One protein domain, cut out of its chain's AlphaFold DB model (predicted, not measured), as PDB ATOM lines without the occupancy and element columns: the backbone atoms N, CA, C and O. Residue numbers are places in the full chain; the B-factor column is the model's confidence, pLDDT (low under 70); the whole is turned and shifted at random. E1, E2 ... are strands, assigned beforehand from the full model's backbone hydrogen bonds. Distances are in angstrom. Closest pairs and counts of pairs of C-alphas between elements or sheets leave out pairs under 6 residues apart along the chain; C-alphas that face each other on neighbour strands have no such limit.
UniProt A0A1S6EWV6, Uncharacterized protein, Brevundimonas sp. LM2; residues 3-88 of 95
ATOM      1  N   ILE A   3     189.290 135.122 125.570       98.12
ATOM      2  CA  ILE A   3     190.073 135.729 126.648       98.12
ATOM      3  C   ILE A   3     190.605 137.071 126.147       98.12
ATOM      4  O   ILE A   3     191.165 137.142 125.056       98.12
ATOM      5  N   GLU A   4     190.453 138.121 126.953       97.38
ATOM      6  CA  GLU A   4     190.863 139.483 126.599       97.38
ATOM      7  C   GLU A   4     191.888 140.040 127.585       97.38
ATOM      8  O   GLU A   4     191.588 140.233 128.763       97.38
ATOM      9  N   LYS A   5     193.096 140.333 127.084       96.62
ATOM     10  CA  LYS A   5     194.191 141.035 127.775       96.62
ATOM     11  C   LYS A   5     194.404 140.534 129.204       96.62
ATOM     12  O   LYS A   5     194.630 141.325 130.123       96.62
ATOM     13  N   SER A   6     194.352 139.221 129.386       97.81
ATOM     14  CA  SER A   6     194.430 138.611 130.706       97.81
ATOM     15  C   SER A   6     195.875 138.339 131.104       97.81
ATOM     16  O   SER A   6     196.700 137.953 130.277       97.81
ATOM     17  N   GLY A   7     196.196 138.523 132.382       97.25
ATOM     18  CA  GLY A   7     197.424 137.963 132.939       97.25
ATOM     19  C   GLY A   7     197.294 136.444 133.056       97.25
ATOM     20  O   GLY A   7     196.214 135.927 133.330       97.25
ATOM     21  N   PHE A   8     198.396 135.721 132.889       97.56
ATOM     22  CA  PHE A   8     198.423 134.273 133.082       97.56
ATOM     23  C   PHE A   8     199.355 133.900 134.235       97.56
ATOM     24  O   PHE A   8     200.373 134.548 134.482       97.56
ATOM     25  N   HIS A   9     198.987 132.847 134.956       97.31
ATOM     26  CA  HIS A   9     199.747 132.318 136.080       97.31
ATOM     27  C   HIS A   9     200.927 131.462 135.605       97.31
ATOM     28  O   HIS A   9     202.035 131.586 136.126       97.31
ATOM     29  N   ALA A  10     200.704 130.618 134.595       97.19
ATOM     30  CA  ALA A  10     201.733 129.744 134.042       97.19
ATOM     31  C   ALA A  10     201.543 129.508 132.539       97.19
ATOM     32  O   ALA A  10     200.419 129.521 132.037       97.19
ATOM     33  N   TYR A  11     202.662 129.276 131.852       97.50
ATOM     34  CA  TYR A  11     202.720 128.807 130.469       97.50
ATOM     35  C   TYR A  11     203.677 127.621 130.424       97.50
ATOM     36  O   TYR A  11     204.891 127.799 130.609       97.50
ATOM     37  N   ASN A  12     203.135 126.440 130.157       97.00
ATOM     38  CA  ASN A  12     203.863 125.181 130.108       97.00
ATOM     39  C   ASN A  12     203.799 124.588 128.701       97.00
ATOM     40  O   ASN A  12     202.819 124.781 127.983       97.00
ATOM     41  N   THR A  13     204.836 123.841 128.342       96.31
ATOM     42  CA  THR A  13     204.943 123.167 127.051       96.31
ATOM     43  C   THR A  13     205.297 121.710 127.307       96.31
ATOM     44  O   THR A  13     206.225 121.435 128.069       96.31
ATOM     45  N   TYR A  14     204.560 120.791 126.692       96.50
ATOM     46  CA  TYR A  14     204.730 119.348 126.858       96.50
ATOM     47  C   TYR A  14     204.939 118.702 125.494       96.50
ATOM     48  O   TYR A  14     204.206 119.018 124.563       96.50
ATOM     49  N   LEU A  15     205.940 117.833 125.377       96.31
ATOM     50  CA  LEU A  15     206.182 117.040 124.174       96.31
ATOM     51  C   LEU A  15     205.088 115.968 124.043       96.31
ATOM     52  O   LEU A  15     204.825 115.255 125.009       96.31
ATOM     53  N   GLU A  16     204.466 115.860 122.870       95.62
ATOM     54  CA  GLU A  16     203.319 114.962 122.615       95.62
ATOM     55  C   GLU A  16     203.649 113.854 121.603       95.62
ATOM     56  O   GLU A  16     202.777 113.151 121.101       95.62
ATOM     57  N   GLU A  17     204.931 113.679 121.308       91.19
ATOM     58  CA  GLU A  17     205.463 112.632 120.443       91.19
ATOM     59  C   GLU A  17     206.738 112.031 121.065       91.19
ATOM     60  O   GLU A  17     207.305 112.608 121.996       91.19
ATOM     61  N   PRO A  18     207.205 110.857 120.609       92.88
ATOM     62  CA  PRO A  18     208.435 110.271 121.123       92.88
ATOM     63  C   PRO A  18     209.638 111.223 120.988       92.88
ATOM     64  O   PRO A  18     209.775 111.881 119.954       92.88
ATOM     65  N   PRO A  19     210.543 111.283 121.985       91.38
ATOM     66  CA  PRO A  19     211.746 112.103 121.899       91.38
ATOM     67  C   PRO A  19     212.597 111.763 120.670       91.38
ATOM     68  O   PRO A  19     212.881 110.595 120.400       91.38
ATOM     69  N   ARG A  20     213.037 112.796 119.952       88.81
ATOM     70  CA  ARG A  20     213.890 112.690 118.766       88.81
ATOM     71  C   ARG A  20     215.376 112.784 119.146       88.81
ATOM     72  O   ARG A  20     215.716 113.573 120.032       88.81
ATOM     73  N   PRO A  21     216.274 112.052 118.457       90.19
ATOM     74  CA  PRO A  21     217.719 112.133 118.692       90.19
ATOM     75  C   PRO A  21     218.303 113.537 118.484       90.19
ATOM     76  O   PRO A  21     219.128 113.978 119.279       90.19
ATOM     77  N   ASP A  22     217.827 114.260 117.468       89.31
ATOM     78  CA  ASP A  22     218.363 115.572 117.061       89.31
ATOM     79  C   ASP A  22     217.738 116.754 117.822       89.31
ATOM     80  O   ASP A  22     217.878 117.918 117.441       89.31
ATOM     81  N   GLY A  23     217.031 116.459 118.913       90.06
ATOM     82  CA  GLY A  23     216.306 117.440 119.700       90.06
ATOM     83  C   GLY A  23     214.852 117.598 119.268       90.06
ATOM     84  O   GLY A  23     214.434 117.290 118.153       90.06
ATOM     85  N   ASN A  24     214.057 118.092 120.210       91.50
ATOM     86  CA  ASN A  24     212.609 118.156 120.069       91.50
ATOM     87  C   ASN A  24     212.123 119.545 119.684       91.50
ATOM     88  O   ASN A  24     210.929 119.767 119.715       91.50
ATOM     89  N   GLU A  25     212.985 120.507 119.351       89.06
ATOM     90  CA  GLU A  25     212.524 121.889 119.188       89.06
ATOM     91  C   GLU A  25     211.389 122.011 118.168       89.06
ATOM     92  O   GLU A  25     210.471 122.768 118.427       89.06
ATOM     93  N   THR A  26     211.390 121.227 117.087       90.44
ATOM     94  CA  THR A  26     210.367 121.241 116.023       90.44
ATOM     95  C   THR A  26     209.294 120.152 116.159       90.44
ATOM     96  O   THR A  26     208.440 120.015 115.284       90.44
ATOM     97  N   ALA A  27     209.318 119.371 117.240       92.88
ATOM     98  CA  ALA A  27     208.335 118.327 117.515       92.88
ATOM     99  C   ALA A  27     206.950 118.905 117.855       92.88
ATOM    100  O   ALA A  27     206.817 120.096 118.170       92.88
ATOM    101  N   LEU A  28     205.915 118.062 117.819       94.00
ATOM    102  CA  LEU A  28     204.581 118.421 118.291       94.00
ATOM    103  C   LEU A  28     204.575 118.612 119.812       94.00
ATOM    104  O   LEU A  28     204.937 117.713 120.575       94.00
ATOM    105  N   HIS A  29     204.107 119.776 120.253       95.62
ATOM    106  CA  HIS A  29     203.916 120.074 121.665       95.62
ATOM    107  C   HIS A  29     202.497 120.522 121.956       95.62
ATOM    108  O   HIS A  29     201.892 121.279 121.192       95.62
ATOM    109  N   ARG A  30     202.013 120.142 123.136       96.56
ATOM    110  CA  ARG A  30     200.868 120.781 123.770       96.56
ATOM    111  C   ARG A  30     201.349 121.980 124.572       96.56
ATOM    112  O   ARG A  30     202.131 121.853 125.516       96.56
ATOM    113  N   HIS A  31     200.839 123.145 124.212       97.38
ATOM    114  CA  HIS A  31     201.020 124.393 124.941       97.38
ATOM    115  C   HIS A  31     199.840 124.562 125.894       97.38
ATOM    116  O   HIS A  31     198.692 124.446 125.473       97.38
ATOM    117  N   VAL A  32     200.113 124.807 127.176       97.94
ATOM    118  CA  VAL A  32     199.099 124.945 128.231       97.94
ATOM    119  C   VAL A  32     199.289 126.264 128.960       97.94
ATOM    120  O   VAL A  32     200.349 126.534 129.529       97.94
ATOM    121  N   ILE A  33     198.231 127.062 128.992       98.06
ATOM    122  CA  ILE A  33     198.176 128.365 129.647       98.06
ATOM    123  C   ILE A  33     197.187 128.291 130.801       98.06
ATOM    124  O   ILE A  33     196.068 127.803 130.641       98.06
ATOM    125  N   ILE A  34     197.608 128.781 131.965       98.00
ATOM    126  CA  ILE A  34     196.796 128.785 133.182       98.00
ATOM    127  C   ILE A  34     196.392 130.218 133.515       98.00
ATOM    128  O   ILE A  34     197.258 131.050 133.786       98.00
ATOM    129  N   ILE A  35     195.092 130.507 133.532       97.69
ATOM    130  CA  ILE A  35     194.521 131.826 133.845       97.69
ATOM    131  C   ILE A  35     193.442 131.627 134.903       97.69
ATOM    132  O   ILE A  35     192.498 130.884 134.680       97.69
ATOM    133  N   GLY A  36     193.582 132.263 136.070       93.94
ATOM    134  CA  GLY A  36     192.574 132.166 137.137       93.94
ATOM    135  C   GLY A  36     192.308 130.742 137.655       93.94
ATOM    136  O   GLY A  36     191.247 130.494 138.205       93.94
ATOM    137  N   GLY A  37     193.248 129.807 137.466       94.75
ATOM    138  CA  GLY A  37     193.079 128.385 137.798       94.75
ATOM    139  C   GLY A  37     192.566 127.522 136.639       94.75
ATOM    140  O   GLY A  37     192.770 126.309 136.654       94.75
ATOM    141  N   ASP A  38     192.005 128.133 135.595       97.06
ATOM    142  CA  ASP A  38     191.566 127.435 134.390       97.06
ATOM    143  C   ASP A  38     192.730 127.147 133.445       97.06
ATOM    144  O   ASP A  38     193.622 127.978 133.254       97.06
ATOM    145  N   LYS A  39     192.690 125.967 132.820       98.00
ATOM    146  CA  LYS A  39     193.650 125.538 131.801       98.00
ATOM    147  C   LYS A  39     193.059 125.724 130.410       98.00
ATOM    148  O   LYS A  39     191.936 125.291 130.157       98.00
ATOM    149  N   TYR A  40     193.863 126.300 129.530       98.38
ATOM    150  CA  TYR A  40     193.595 126.479 128.109       98.38
ATOM    151  C   TYR A  40     194.767 125.894 127.330       98.38
ATOM    152  O   TYR A  40     195.916 126.087 127.735       98.38
ATOM    153  N   SER A  41     194.513 125.178 126.239       97.50
ATOM    154  CA  SER A  41     195.590 124.505 125.512       97.50
ATOM    155  C   SER A  41     195.416 124.481 124.006       97.50
ATOM    156  O   SER A  41     194.304 124.536 123.501       97.50
ATOM    157  N   PHE A  42     196.528 124.350 123.293       96.44
ATOM    158  CA  PHE A  42     196.560 124.061 121.862       96.44
ATOM    159  C   PHE A  42     197.795 123.234 121.522       96.44
ATOM    160  O   PHE A  42     198.742 123.158 122.309       96.44
ATOM    161  N   PHE A  43     197.799 122.648 120.328       95.25
ATOM    162  CA  PHE A  43     198.967 121.971 119.785       95.25
ATOM    163  C   PHE A  43     199.702 122.859 118.778       95.25
ATOM    164  O   PHE A  43     199.091 123.571 117.976       95.25
ATOM    165  N   ALA A  44     201.029 122.805 118.804       94.12
ATOM    166  CA  ALA A  44     201.874 123.394 117.778       94.12
ATOM    167  C   ALA A  44     203.133 122.549 117.597       94.12
ATOM    168  O   ALA A  44     203.690 122.041 118.571       94.12
ATOM    169  N   HIS A  45     203.593 122.433 116.353       91.31
ATOM    170  CA  HIS A  45     204.993 122.114 116.118       91.31
ATOM    171  C   HIS A  45     205.790 123.323 116.586       91.31
ATOM    172  O   HIS A  45     205.350 124.445 116.358       91.31
ATOM    173  N   TRP A  46     206.910 123.097 117.264       90.38
ATOM    174  CA  TRP A  46     207.689 124.107 117.986       90.38
ATOM    175  C   TRP A  46     207.452 124.164 119.503       90.38
ATOM    176  O   TRP A  46     206.331 124.344 119.986       90.38
ATOM    177  N   SER A  47     208.542 124.054 120.265       91.19
ATOM    178  CA  SER A  47     208.537 124.079 121.736       91.19
ATOM    179  C   SER A  47     208.569 125.493 122.340       91.19
ATOM    180  O   SER A  47     208.325 125.668 123.540       91.19
ATOM    181  N   GLY A  48     208.851 126.516 121.529       93.88
ATOM    182  CA  GLY A  48     208.931 127.904 121.979       93.88
ATOM    183  C   GLY A  48     207.583 128.497 122.399       93.88
ATOM    184  O   GLY A  48     206.514 128.080 121.959       93.88
ATOM    185  N   LYS A  49     207.622 129.490 123.294       94.94
ATOM    186  CA  LYS A  49     206.410 130.069 123.894       94.94
ATOM    187  C   LYS A  49     205.820 131.181 123.032       94.94
ATOM    188  O   LYS A  49     206.541 131.994 122.459       94.94
ATOM    189  N   PHE A  50     204.491 131.262 123.017       95.81
ATOM    190  CA  PHE A  50     203.765 132.320 122.311       95.81
ATOM    191  C   PHE A  50     203.638 133.597 123.167       95.81
ATOM    192  O   PHE A  50     203.520 134.696 122.622       95.81
ATOM    193  N   ALA A  51     203.747 133.463 124.494       97.00
ATOM    194  CA  ALA A  51     203.779 134.555 125.466       97.00
ATOM    195  C   ALA A  51     204.840 134.322 126.555       97.00
ATOM    196  O   ALA A  51     205.165 133.184 126.910       97.00
ATOM    197  N   HIS A  52     205.344 135.412 127.126       95.94
ATOM    198  CA  HIS A  52     206.353 135.429 128.180       95.94
ATOM    199  C   HIS A  52     205.832 136.084 129.465       95.94
ATOM    200  O   HIS A  52     204.825 136.793 129.484       95.94
ATOM    201  N   LYS A  53     206.520 135.821 130.582       94.50
ATOM    202  CA  LYS A  53     206.130 136.332 131.902       94.50
ATOM    203  C   LYS A  53     206.013 137.859 131.881       94.50
ATOM    204  O   LYS A  53     206.948 138.552 131.495       94.50
ATOM    205  N   GLY A  54     204.893 138.368 132.389       94.12
ATOM    206  CA  GLY A  54     204.618 139.804 132.473       94.12
ATOM    207  C   GLY A  54     203.891 140.380 131.257       94.12
ATOM    208  O   GLY A  54     203.477 141.536 131.325       94.12
ATOM    209  N   GLU A  55     203.701 139.593 130.198       97.31
ATOM    210  CA  GLU A  55     202.766 139.909 129.119       97.31
ATOM    211  C   GLU A  55     201.332 139.540 129.516       97.31
ATOM    212  O   GLU A  55     201.093 138.711 130.400       97.31
ATOM    213  N   ARG A  56     200.369 140.165 128.844       98.12
ATOM    214  CA  ARG A  56     198.956 139.785 128.871       98.12
ATOM    215  C   ARG A  56     198.620 139.016 127.601       98.12
ATOM    216  O   ARG A  56     199.268 139.227 126.587       98.12
ATOM    217  N   VAL A  57     197.621 138.149 127.633       98.19
ATOM    218  CA  VAL A  57     197.255 137.310 126.486       98.19
ATOM    219  C   VAL A  57     195.806 137.532 126.076       98.19
ATOM    220  O   VAL A  57     194.938 137.720 126.933       98.19
ATOM    221  N   SER A  58     195.567 137.500 124.768       98.44
ATOM    222  CA  SER A  58     194.236 137.435 124.165       98.44
ATOM    223  C   SER A  58     194.189 136.273 123.183       98.44
ATOM    224  O   SER A  58     195.150 136.045 122.449       98.44
ATOM    225  N   PHE A  59     193.089 135.529 123.188       98.25
ATOM    226  CA  PHE A  59     192.845 134.439 122.244       98.25
ATOM    227  C   PHE A  59     191.387 133.991 122.291       98.25
ATOM    228  O   PHE A  59     190.716 134.078 123.326       98.25
ATOM    229  N   ASP A  60     190.927 133.460 121.171       98.38
ATOM    230  CA  ASP A  60     189.686 132.715 121.067       98.38
ATOM    231  C   ASP A  60     189.909 131.266 121.508       98.38
ATOM    232  O   ASP A  60     191.003 130.705 121.397       98.38
ATOM    233  N   TRP A  61     188.870 130.663 122.072       98.12
ATOM    234  CA  TRP A  61     188.886 129.279 122.523       98.12
ATOM    235  C   TRP A  61     187.486 128.675 122.498       98.12
ATOM    236  O   TRP A  61     186.486 129.392 122.604       98.12
ATOM    237  N   ASP A  62     187.413 127.354 122.410       98.00
ATOM    238  CA  ASP A  62     186.168 126.605 122.527       98.00
ATOM    239  C   ASP A  62     186.364 125.334 123.353       98.00
ATOM    240  O   ASP A  62     187.490 124.875 123.559       98.00
ATOM    241  N   TRP A  63     185.270 124.777 123.854       97.31
ATOM    242  CA  TRP A  63     185.300 123.453 124.452       97.31
ATOM    243  C   TRP A  63     185.558 122.397 123.380       97.31
ATOM    244  O   TRP A  63     185.108 122.501 122.237       97.31
ATOM    245  N   ASP A  64     186.282 121.349 123.747       93.81
ATOM    246  CA  ASP A  64     186.296 120.132 122.957       93.81
ATOM    247  C   ASP A  64     184.912 119.453 122.976       93.81
ATOM    248  O   ASP A  64     184.007 119.828 123.723       93.81
ATOM    249  N   ARG A  65     184.733 118.411 122.156       92.69
ATOM    250  CA  ARG A  65     183.429 117.733 122.031       92.69
ATOM    251  C   ARG A  65     182.970 117.063 123.328       92.69
ATOM    252  O   ARG A  65     181.779 116.795 123.459       92.69
ATOM    253  N   THR A  66     183.892 116.760 124.242       94.38
ATOM    254  CA  THR A  66     183.576 116.164 125.546       94.38
ATOM    255  C   THR A  66     183.248 117.209 126.614       94.38
ATOM    256  O   THR A  66     182.626 116.868 127.618       94.38
ATOM    257  N   GLY A  67     183.608 118.478 126.391       92.25
ATOM    258  CA  GLY A  67     183.461 119.548 127.376       92.25
ATOM    259  C   GLY A  67     184.520 119.519 128.482       92.25
ATOM    260  O   GLY A  67     184.370 120.218 129.481       92.25
ATOM    261  N   GLU A  68     185.575 118.722 128.333       92.25
ATOM    262  CA  GLU A  68     186.640 118.567 129.326       92.25
ATOM    263  C   GLU A  68     187.786 119.564 129.094       92.25
ATOM    264  O   GLU A  68     188.396 120.062 130.046       92.25
ATOM    265  N   PHE A  69     188.058 119.916 127.834       93.25
ATOM    266  CA  PHE A  69     189.225 120.711 127.460       93.25
ATOM    267  C   PHE A  69     188.844 122.035 126.806       93.25
ATOM    268  O   PHE A  69     188.030 122.087 125.887       93.25
ATOM    269  N   ARG A  70     189.495 123.117 127.244       98.12
ATOM    270  CA  ARG A  70     189.399 124.440 126.616       98.12
ATOM    271  C   ARG A  70     190.483 124.574 125.553       98.12
ATOM    272  O   ARG A  70     191.647 124.828 125.871       98.12
ATOM    273  N   ASN A  71     190.103 124.395 124.298       97.56
ATOM    274  CA  ASN A  71     191.007 124.432 123.161       97.56
ATOM    275  C   ASN A  71     191.140 125.850 122.620       97.56
ATOM    276  O   ASN A  71     190.158 126.467 122.215       97.56
ATOM    277  N   ILE A  72     192.364 126.360 122.612       97.62
ATOM    278  CA  ILE A  72     192.706 127.669 122.065       97.62
ATOM    279  C   ILE A  72     192.732 127.582 120.539       97.62
ATOM    280  O   ILE A  72     193.390 126.708 119.971       97.62
ATOM    281  N   ASP A  73     192.107 128.552 119.878       95.75
ATOM    282  CA  ASP A  73     192.310 128.806 118.456       95.75
ATOM    283  C   ASP A  73     193.667 129.497 118.255       95.75
ATOM    284  O   ASP A  73     193.799 130.719 118.353       95.75
ATOM    285  N   LYS A  74     194.718 128.705 118.038       94.94
ATOM    286  CA  LYS A  74     196.117 129.162 117.958       94.94
ATOM    287  C   LYS A  74     196.345 130.390 117.043       94.94
ATOM    288  O   LYS A  74     197.086 131.287 117.458       94.94
ATOM    289  N   PRO A  75     195.759 130.489 115.830       94.50
ATOM    290  CA  PRO A  75     195.839 131.687 114.989       94.50
ATOM    291  C   PRO A  75     195.438 132.996 115.681       94.50
ATOM    292  O   PRO A  75     196.065 134.027 115.424       94.50
ATOM    293  N   SER A  76     194.454 132.949 116.581       96.06
ATOM    294  CA  SER A  76     193.952 134.111 117.325       96.06
ATOM    295  C   SER A  76     194.874 134.574 118.462       96.06
ATOM    296  O   SER A  76     194.615 135.610 119.074       96.06
ATOM    297  N   PHE A  77     195.938 133.820 118.769       97.31
ATOM    298  CA  PHE A  77     196.767 134.058 119.944       97.31
ATOM    299  C   PHE A  77     197.655 135.296 119.815       97.31
ATOM    300  O   PHE A  77     198.545 135.369 118.953       97.31
ATOM    301  N   GLU A  78     197.476 136.214 120.758       97.81
ATOM    302  CA  GLU A  78     198.194 137.476 120.874       97.81
ATOM    303  C   GLU A  78     198.794 137.634 122.272       97.81
ATOM    304  O   GLU A  78     198.134 137.385 123.284       97.81
ATOM    305  N   ALA A  79     200.043 138.095 122.327       97.94
ATOM    306  CA  ALA A  79     200.705 138.500 123.559       97.94
ATOM    307  C   ALA A  79     200.899 140.020 123.561       97.94
ATOM    308  O   ALA A  79     201.468 140.579 122.633       97.94
ATOM    309  N   LEU A  80     200.420 140.690 124.599       98.00
ATOM    310  CA  LEU A  80     200.490 142.130 124.785       98.00
ATOM    311  C   LEU A  80     201.561 142.451 125.830       98.00
ATOM    312  O   LEU A  80     201.435 142.073 127.000       98.00
ATOM    313  N   SER A  81     202.608 143.153 125.418       95.94
ATOM    314  CA  SER A  81     203.666 143.626 126.310       95.94
ATOM    315  C   SER A  81     203.204 144.811 127.165       95.94
ATOM    316  O   SER A  81     202.129 145.385 126.977       95.94
ATOM    317  N   LYS A  82     204.012 145.172 128.169       92.44
ATOM    318  CA  LYS A  82     203.673 146.227 129.145       92.44
ATOM    319  C   LYS A  82     203.505 147.618 128.527       92.44
ATOM    320  O   LYS A  82     202.770 148.428 129.079       92.44
ATOM    321  N   ASP A  83     204.187 147.884 127.420       94.12
ATOM    322  CA  ASP A  83     204.102 149.118 126.630       94.12
ATOM    323  C   ASP A  83     202.877 149.155 125.696       94.12
ATOM    324  O   ASP A  83     202.630 150.168 125.050       94.12
ATOM    325  N   GLY A  84     202.088 148.074 125.638       92.19
ATOM    326  CA  GLY A  84     200.911 147.967 124.780       92.19
ATOM    327  C   GLY A  84     201.192 147.422 123.378       92.19
ATOM    328  O   GLY A  84     200.265 147.370 122.569       92.19
ATOM    329  N   THR A  85     202.417 146.980 123.082       96.94
ATOM    330  CA  THR A  85     202.742 146.347 121.796       96.94
ATOM    331  C   THR A  85     202.145 144.939 121.712       96.94
ATOM    332  O   THR A  85     202.254 144.134 122.637       96.94
ATOM    333  N   VAL A  86     201.492 144.624 120.589       97.19
ATOM    334  CA  VAL A  86     200.963 143.279 120.315       97.19
ATOM    335  C   VAL A  86     202.014 142.453 119.581       97.19
ATOM    336  O   VAL A  86     202.499 142.829 118.515       97.19
ATOM    337  N   HIS A  87     202.316 141.282 120.126       96.00
ATOM    338  CA  HIS A  87     203.209 140.293 119.552       96.00
ATOM    339  C   HIS A  87     202.438 139.049 119.119       96.00
ATOM    340  O   HIS A  87     201.714 138.420 119.893       96.00
ATOM    341  N   ARG A  88     202.671 138.645 117.870       93.94
ATOM    342  CA  ARG A  88     202.195 137.383 117.303       93.94
ATOM    343  C   ARG A  88     203.408 136.485 117.044       93.94
ATOM    344  O   ARG A  88     204.135 136.688 116.081       93.94
TER     345      ARG A  88
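This is residues 3 to 88 of the 95 residues of an uncharacterized protein of Brevundimonas sp. LM2 (UniProt A0A1S6EWV6). One strongly twisted sheet of seven strands folds round as an incomplete roll: the antiparallel strands E2, E3 and E4 form one wall, the bent strand E5 with E1 and E7 beside it forms the other, and short E6 joins E4 to E5. The loop of residues 16 to 27, between E2 and E3, reaches out at one end of the longest axis. The printed part has 86 residues with no named helix and seven named strands, which follow each other along the chain from E1 to E7; the sheet is branched, with E5 having three or more neighbours, and it is mixed, with E4 and E6 parallel and the other neighbour pairs antiparallel. The class is all strand, though 41 of the 86 residues are in named elements, under half. The whole is compact, with a radius of gyration of the C-alphas of 13.4 A and spans of 40 by 33 by 22 A.

E1, residues 3 to 7, begins at C-alpha 3 (190.073, 135.729, 126.648) and is 9.9 A long. E2 is residues 10 to 15, 16.7 A; E3 is residues 28 to 35, 22.9 A; E4 is residues 38 to 45, 23.3 A, ending at C-alpha 45 (204.993, 122.114, 116.118). E5, residues 56 to 63, measures 21.7 A and bends by 57 degrees at residue 60. E6 is residues 70 to 72, and E7, residues 78 to 80, ends at C-alpha 80 (200.490, 142.130, 124.785).

E2, E3 and E4 form a meander, each strand the antiparallel neighbour of the one before. In the hairpin of E2 and E3, N 12 and O 32 are 2.9 A apart, within hydrogen-bond range. E4 lies on the other side of E3; in this hairpin N 31 and O 42 are 2.8 A apart. E6 is parallel to E4 at 43 degrees, with N 72 and O 41 at 2.8 A. E5 and E6 are an antiparallel hairpin, with N 71 and O 62 at 2.8 A. The pairing of E5 is staggered: residues 61 to 63 pair with E6, 56 to 59 with E1 and 56 to 58 with E7. E1 and E7 lie on opposite sides of E5, both antiparallel to it, with N 57 and O 6 at 2.8 A and N 80 and O 56 at 2.7 A. E1 and E2 are apart, and so are E2 and E5.

The C-alphas of Pro 21 and Asp 83, the two farthest apart, are 40.2 A from each other. Residues 79 to 80 of E7 also pair antiparallel with residues 86 to 87. The link from E2 to E3, 12 residues, is long. The printed part has no cut, its mean pLDDT is 95.4, and no printed residue is under 70.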